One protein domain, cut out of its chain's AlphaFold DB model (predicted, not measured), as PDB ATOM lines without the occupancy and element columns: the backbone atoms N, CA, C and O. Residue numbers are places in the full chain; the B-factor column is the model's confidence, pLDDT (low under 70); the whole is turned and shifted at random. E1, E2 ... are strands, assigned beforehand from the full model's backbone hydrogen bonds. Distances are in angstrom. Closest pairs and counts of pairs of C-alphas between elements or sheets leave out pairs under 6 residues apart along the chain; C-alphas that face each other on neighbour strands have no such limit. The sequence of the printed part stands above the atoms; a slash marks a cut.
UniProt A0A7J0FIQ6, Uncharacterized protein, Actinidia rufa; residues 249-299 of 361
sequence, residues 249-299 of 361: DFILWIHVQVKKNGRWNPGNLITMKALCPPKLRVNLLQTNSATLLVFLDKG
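This is residues 249 to 299 of the 361 residues of an uncharacterized protein of Actinidia rufa (UniProt A0A7J0FIQ6). What shape does the backbone make? Two strand hairpins, a long one of E1 and E2 and then a short one of E3 and E4, form an open, flat frame: they are joined at one end by residues 277 to 280, and a gap is left between them. Near the turn of the long hairpin, E2 bends by 69 degrees at residue 267. What is it made of? The printed part has 51 residues with no named helix and four named strands, in the order E1, E2, E3, E4 along the chain; the class is all strand, in two antiparallel sheets of two strands, E1 - E2 and E3 - E4. How compact is it? It is loose, with a radius of gyration of the C-alphas of 13.1 A and spans of 37 by 21 by 8 A.

Where does the first hairpin run? E1, residues 250 to 260, begins with C-alpha 250 at (-0.106, -30.570, 27.357) and is 31.5 A long from first to last C-alpha. E2, residues 263 to 276, is the longest strand by residues, and its first and last C-alphas are 31.7 A apart; C-alpha 276 is at (1.763, -28.900, 32.045). Where is the second hairpin? E3, residues 281 to 286, is 16.3 A long, and E4, residues 292 to 297, is 15.5 A long and ends with C-alpha 297 at (5.606, -32.866, 42.038).

How do E1 and E2 pair? They are antiparallel neighbours in a hairpin, with 158 degrees between their directions; N 254 and O 272 are within hydrogen-bond range at 2.8 A, and so are N 260 and O 263 at 3.2 A. Where does the bend in E2 fall in this pairing? C-alphas 258 and 268 face each other at 5.6 A, and the next such pair is 259 and 264 at 4.8 A, with the bend at residue 267 between 264 and 268. How do E3 and E4 pair? This hairpin is antiparallel too, at 156 degrees, with N 283 and O 295 within hydrogen-bond range at 2.8 A. Do the two hairpins meet? E1 and E2 are each apart from E3 and from E4, with no C-alpha of the one strand within 8 A of the other.

How far does it reach? The two C-alphas farthest apart, those of Asp 249 and Asn 261, are 38.0 A apart. Are there cuts or long links? The printed part has no cut, and the links E1 to E2, E2 to E3 and E3 to E4 are tight. Where is confidence low? The mean pLDDT of the printed part is 78.7; residues 285 to 291, 293, 295 and 297 to 299 are under 70.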
ATOM      1  N   ASP A 249       3.671 -29.315  24.775       82.69
ATOM      2  CA  ASP A 249       3.031 -28.868  26.010       82.69
ATOM      3  C   ASP A 249       1.604 -29.417  26.061       82.69
ATOM      4  O   ASP A 249       0.827 -29.280  25.111       82.69
ATOM      5  N   PHE A 250       1.240 -30.051  27.174       85.06
ATOM      6  CA  PHE A 250      -0.106 -30.570  27.357       85.06
ATOM      7  C   PHE A 250      -0.953 -29.536  28.091       85.06
ATOM      8  O   PHE A 250      -0.590 -29.039  29.158       85.06
ATOM      9  N   ILE A 251      -2.120 -29.225  27.530       91.06
ATOM     10  CA  ILE A 251      -3.132 -28.437  28.227       91.06
ATOM     11  C   ILE A 251      -3.919 -29.387  29.133       91.06
ATOM     12  O   ILE A 251      -4.699 -30.209  28.653       91.06
ATOM     13  N   LEU A 252      -3.745 -29.244  30.442       92.00
ATOM     14  CA  LEU A 252      -4.538 -29.929  31.451       92.00
ATOM     15  C   LEU A 252      -5.738 -29.061  31.846       92.00
ATOM     16  O   LEU A 252      -5.580 -27.937  32.325       92.00
ATOM     17  N   TRP A 253      -6.941 -29.603  31.682       91.69
ATOM     18  CA  TRP A 253      -8.172 -29.006  32.194       91.69
ATOM     19  C   TRP A 253      -8.564 -29.699  33.500       91.69
ATOM     20  O   TRP A 253      -8.838 -30.896  33.519       91.69
ATOM     21  N   ILE A 254      -8.575 -28.954  34.603       93.06
ATOM     22  CA  ILE A 254      -8.971 -29.447  35.922       93.06
ATOM     23  C   ILE A 254     -10.349 -28.881  36.251       93.06
ATOM     24  O   ILE A 254     -10.522 -27.673  36.407       93.06
ATOM     25  N   HIS A 255     -11.329 -29.768  36.383       89.12
ATOM     26  CA  HIS A 255     -12.689 -29.430  36.779       89.12
ATOM     27  C   HIS A 255     -12.886 -29.740  38.266       89.12
ATOM     28  O   HIS A 255     -12.896 -30.898  38.679       89.12
ATOM     29  N   VAL A 256     -13.052 -28.704  39.083       90.12
ATOM     30  CA  VAL A 256     -13.284 -28.813  40.524       90.12
ATOM     31  C   VAL A 256     -14.734 -28.453  40.822       90.12
ATOM     32  O   VAL A 256     -15.162 -27.327  40.590       90.12
ATOM     33  N   GLN A 257     -15.499 -29.397  41.368       88.62
ATOM     34  CA  GLN A 257     -16.832 -29.113  41.902       88.62
ATOM     35  C   GLN A 257     -16.764 -28.900  43.411       88.62
ATOM     36  O   GLN A 257     -16.237 -29.740  44.145       88.62
ATOM     37  N   VAL A 258     -17.338 -27.795  43.885       85.19
ATOM     38  CA  VAL A 258     -17.389 -27.479  45.318       85.19
ATOM     39  C   VAL A 258     -18.749 -27.862  45.896       85.19
ATOM     40  O   VAL A 258     -19.799 -27.369  45.477       85.19
ATOM     41  N   LYS A 259     -18.727 -28.729  46.911       86.69
ATOM     42  CA  LYS A 259     -19.913 -29.151  47.659       86.69
ATOM     43  C   LYS A 259     -20.168 -28.173  48.810       86.69
ATOM     44  O   LYS A 259     -19.338 -28.059  49.706       86.69
ATOM     45  N   LYS A 260     -21.321 -27.494  48.819       85.88
ATOM     46  CA  LYS A 260     -21.732 -26.582  49.906       85.88
ATOM     47  C   LYS A 260     -22.908 -27.197  50.661       85.88
ATOM     48  O   LYS A 260     -23.876 -27.632  50.044       85.88
ATOM     49  N   ASN A 261     -22.824 -27.257  51.991       89.62
ATOM     50  CA  ASN A 261     -23.879 -27.789  52.870       89.62
ATOM     51  C   ASN A 261     -24.348 -29.206  52.494       89.62
ATOM     52  O   ASN A 261     -25.540 -29.502  52.488       89.62
ATOM     53  N   GLY A 262     -23.423 -30.081  52.097       89.25
ATOM     54  CA  GLY A 262     -23.780 -31.456  51.749       89.25
ATOM     55  C   GLY A 262     -24.481 -31.624  50.391       89.25
ATOM     56  O   GLY A 262     -24.722 -32.766  49.997       89.25
ATOM     57  N   ARG A 263     -24.726 -30.550  49.625       84.06
ATOM     58  CA  ARG A 263     -25.344 -30.612  48.294       84.06
ATOM     59  C   ARG A 263     -24.360 -30.173  47.205       84.06
ATOM     60  O   ARG A 263     -23.633 -29.191  47.362       84.06
ATOM     61  N   TRP A 264     -24.321 -30.923  46.106       87.00
ATOM     62  CA  TRP A 264     -23.610 -30.517  44.894       87.00
ATOM     63  C   TRP A 264     -24.417 -29.421  44.207       87.00
ATOM     64  O   TRP A 264     -25.608 -29.605  43.960       87.00
ATOM     65  N   ASN A 265     -23.792 -28.275  43.946       83.44
ATOM     66  CA  ASN A 265     -24.429 -27.198  43.205       83.44
ATOM     67  C   ASN A 265     -23.787 -27.140  41.811       83.44
ATOM     68  O   ASN A 265     -22.585 -26.878  41.736       83.44
ATOM     69  N   PRO A 266     -24.536 -27.398  40.724       79.94
ATOM     70  CA  PRO A 266     -23.980 -27.393  39.371       79.94
ATOM     71  C   PRO A 266     -23.405 -26.024  38.970       79.94
ATOM     72  O   PRO A 266     -22.523 -25.969  38.122       79.94
ATOM     73  N   GLY A 267     -23.828 -24.934  39.625       90.88
ATOM     74  CA  GLY A 267     -23.250 -23.599  39.431       90.88
ATOM     75  C   GLY A 267     -21.853 -23.400  40.038       90.88
ATOM     76  O   GLY A 267     -21.215 -22.394  39.758       90.88
ATOM     77  N   ASN A 268     -21.354 -24.346  40.843       87.00
ATOM     78  CA  ASN A 268     -20.054 -24.253  41.524       87.00
ATOM     79  C   ASN A 268     -18.982 -25.135  40.858       87.00
ATOM     80  O   ASN A 268     -18.181 -25.776  41.548       87.00
ATOM     81  N   LEU A 269     -18.998 -25.216  39.526       90.81
ATOM     82  CA  LEU A 269     -17.948 -25.863  38.745       90.81
ATOM     83  C   LEU A 269     -16.844 -24.845  38.443       90.81
ATOM     84  O   LEU A 269     -17.027 -23.933  37.641       90.81
ATOM     85  N   ILE A 270     -15.687 -25.018  39.066       90.19
ATOM     86  CA  ILE A 270     -14.489 -24.234  38.776       90.19
ATOM     87  C   ILE A 270     -13.675 -25.017  37.753       90.19
ATOM     88  O   ILE A 270     -13.304 -26.162  37.995       90.19
ATOM     89  N   THR A 271     -13.407 -24.409  36.603       88.56
ATOM     90  CA  THR A 271     -12.555 -25.005  35.571       88.56
ATOM     91  C   THR A 271     -11.239 -24.251  35.531       88.56
ATOM     92  O   THR A 271     -11.222 -23.042  35.317       88.56
ATOM     93  N   MET A 272     -10.138 -24.962  35.743       90.50
ATOM     94  CA  MET A 272      -8.788 -24.422  35.670       90.50
ATOM     95  C   MET A 272      -8.088 -25.008  34.450       90.50
ATOM     96  O   MET A 272      -8.150 -26.213  34.214       90.50
ATOM     97  N   LYS A 273      -7.418 -24.155  33.679       88.81
ATOM     98  CA  LYS A 273      -6.581 -24.559  32.551       88.81
ATOM     99  C   LYS A 273      -5.125 -24.389  32.967       88.81
ATOM    100  O   LYS A 273      -4.731 -23.286  33.335       88.81
ATOM    101  N   ALA A 274      -4.345 -25.458  32.914       88.88
ATOM    102  CA  ALA A 274      -2.920 -25.437  33.210       88.88
ATOM    103  C   ALA A 274      -2.135 -25.945  32.001       88.88
ATOM    104  O   ALA A 274      -2.509 -26.940  31.386       88.88
ATOM    105  N   LEU A 275      -1.042 -25.265  31.666       88.31
ATOM    106  CA  LEU A 275      -0.039 -25.794  30.747       88.31
ATOM    107  C   LEU A 275       0.913 -26.651  31.578       88.31
ATOM    108  O   LEU A 275       1.583 -26.141  32.472       88.31
ATOM    109  N   CYS A 276       0.896 -27.961  31.349       85.06
ATOM    110  CA  CYS A 276       1.763 -28.900  32.045       85.06
ATOM    111  C   CYS A 276       2.838 -29.408  31.083       85.06
ATOM    112  O   CYS A 276       2.499 -30.000  30.052       85.06
ATOM    113  N   PRO A 277       4.128 -29.240  31.420       82.31
ATOM    114  CA  PRO A 277       5.183 -29.887  30.667       82.31
ATOM    115  C   PRO A 277       5.040 -31.417  30.783       82.31
ATOM    116  O   PRO A 277       4.550 -31.924  31.799       82.31
ATOM    117  N   PRO A 278       5.517 -32.184  29.786       76.25
ATOM    118  CA  PRO A 278       5.284 -33.630  29.637       76.25
ATOM    119  C   PRO A 278       5.759 -34.517  30.803       76.25
ATOM    120  O   PRO A 278       5.494 -35.716  30.816       76.25
ATOM    121  N   LYS A 279       6.480 -33.959  31.780       80.44
ATOM    122  CA  LYS A 279       7.039 -34.687  32.930       80.44
ATOM    123  C   LYS A 279       6.394 -34.316  34.265       80.44
ATOM    124  O   LYS A 279       6.835 -34.818  35.298       80.44
ATOM    125  N   LEU A 280       5.380 -33.451  34.262       81.31
ATOM    126  CA  LEU A 280       4.785 -32.955  35.492       81.31
ATOM    127  C   LEU A 280       3.772 -33.954  36.059       81.31
ATOM    128  O   LEU A 280       2.882 -34.433  35.358       81.31
ATOM    129  N   ARG A 281       3.906 -34.264  37.351       75.31
ATOM    130  CA  ARG A 281       2.941 -35.089  38.084       75.31
ATOM    131  C   ARG A 281       2.054 -34.183  38.923       75.31
ATOM    132  O   ARG A 281       2.550 -33.437  39.759       75.31
ATOM    133  N   VAL A 282       0.745 -34.264  38.707       77.06
ATOM    134  CA  VAL A 282      -0.245 -33.526  39.495       77.06
ATOM    135  C   VAL A 282      -0.795 -34.454  40.571       77.06
ATOM    136  O   VAL A 282      -1.435 -35.456  40.259       77.06
ATOM    137  N   ASN A 283      -0.553 -34.121  41.835       73.81
ATOM    138  CA  ASN A 283      -1.130 -34.808  42.984       73.81
ATOM    139  C   ASN A 283      -2.248 -33.953  43.577       73.81
ATOM    140  O   ASN A 283      -2.086 -32.751  43.790       73.81
ATOM    141  N   LEU A 284      -3.387 -34.581  43.855       76.50
ATOM    142  CA  LEU A 284      -4.559 -33.908  44.392       76.50
ATOM    143  C   LEU A 284      -4.829 -34.380  45.816       76.50
ATOM    144  O   LEU A 284      -5.172 -35.543  46.024       76.50
ATOM    145  N   LEU A 285      -4.701 -33.480  46.790       66.88
ATOM    146  CA  LEU A 285      -4.991 -33.777  48.187       66.88
ATOM    147  C   LEU A 285      -6.318 -33.132  48.591       66.88
ATOM    148  O   LEU A 285      -6.470 -31.908  48.592       66.88
ATOM    149  N   GLN A 286      -7.293 -33.970  48.941       68.88
ATOM    150  CA  GLN A 286      -8.563 -33.522  49.501       68.88
ATOM    151  C   GLN A 286      -8.427 -33.401  51.023       68.88
ATOM    152  O   GLN A 286      -8.115 -34.379  51.696       68.88
ATOM    153  N   THR A 287      -8.701 -32.217  51.571       66.31
ATOM    154  CA  THR A 287      -8.728 -31.997  53.025       66.31
ATOM    155  C   THR A 287     -10.159 -32.037  53.570       66.31
ATOM    156  O   THR A 287     -11.136 -31.852  52.836       66.31
ATOM    157  N   ASN A 288     -10.294 -32.256  54.880       57.97
ATOM    158  CA  ASN A 288     -11.590 -32.338  55.566       57.97
ATOM    159  C   ASN A 288     -12.375 -31.009  55.551       57.97
ATOM    160  O   ASN A 288     -13.581 -31.013  55.783       57.97
ATOM    161  N   SER A 289     -11.725 -29.879  55.252       55.72
ATOM    162  CA  SER A 289     -12.299 -28.526  55.328       55.72
ATOM    163  C   SER A 289     -12.776 -27.956  53.984       55.72
ATOM    164  O   SER A 289     -12.798 -26.744  53.808       55.72
ATOM    165  N   ALA A 290     -13.163 -28.802  53.024       57.59
ATOM    166  CA  ALA A 290     -13.550 -28.396  51.661       57.59
ATOM    167  C   ALA A 290     -12.433 -27.718  50.836       57.59
ATOM    168  O   ALA A 290     -12.704 -27.182  49.761       57.59
ATOM    169  N   THR A 291     -11.177 -27.798  51.288       59.62
ATOM    170  CA  THR A 291     -10.012 -27.286  50.558       59.62
ATOM    171  C   THR A 291      -9.367 -28.410  49.750       59.62
ATOM    172  O   THR A 291      -9.076 -29.488  50.278       59.62
ATOM    173  N   LEU A 292      -9.141 -28.156  48.465       74.75
ATOM    174  CA  LEU A 292      -8.399 -29.025  47.559       74.75
ATOM    175  C   LEU A 292      -7.005 -28.422  47.369       74.75
ATOM    176  O   LEU A 292      -6.899 -27.283  46.919       74.75
ATOM    177  N   LEU A 293      -5.953 -29.158  47.716       64.75
ATOM    178  CA  LEU A 293      -4.575 -28.748  47.450       64.75
ATOM    179  C   LEU A 293      -4.064 -29.504  46.224       64.75
ATOM    180  O   LEU A 293      -4.146 -30.732  46.159       64.75
ATOM    181  N   VAL A 294      -3.566 -28.757  45.242       78.62
ATOM    182  CA  VAL A 294      -2.938 -29.301  44.037       78.62
ATOM    183  C   VAL A 294      -1.430 -29.181  44.225       78.62
ATOM    184  O   VAL A 294      -0.906 -28.072  44.272       78.62
ATOM    185  N   PHE A 295      -0.739 -30.310  44.341       62.38
ATOM    186  CA  PHE A 295       0.718 -30.359  44.401       62.38
ATOM    187  C   PHE A 295       1.256 -30.757  43.031       62.38
ATOM    188  O   PHE A 295       0.875 -31.793  42.483       62.38
ATOM    189  N   LEU A 296       2.148 -29.943  42.481       78.69
ATOM    190  CA  LEU A 296       2.892 -30.279  41.275       78.69
ATOM    191  C   LEU A 296       4.224 -30.875  41.737       78.69
ATOM    192  O   LEU A 296       5.055 -30.168  42.300       78.69
ATOM    193  N   ASP A 297       4.392 -32.188  41.588       47.44
ATOM    194  CA  ASP A 297       5.606 -32.866  42.038       47.44
ATOM    195  C   ASP A 297       6.737 -32.665  41.014       47.44
ATOM    196  O   ASP A 297       6.588 -32.989  39.830       47.44
ATOM    197  N   LYS A 298       7.873 -32.193  41.550       47.56
ATOM    198  CA  LYS A 298       9.216 -31.993  40.972       47.56
ATOM    199  C   LYS A 298       9.529 -30.657  40.281       47.56
ATOM    200  O   LYS A 298       9.217 -30.438  39.117       47.56
ATOM    201  N   GLY A 299      10.349 -29.875  40.992       39.19
ATOM    202  CA  GLY A 299      11.545 -29.207  40.470       39.19
ATOM    203  C   GLY A 299      11.333 -28.126  39.415       39.19
ATOM    204  O   GLY A 299      11.640 -28.356  38.246       39.19
TER     205      GLY A 299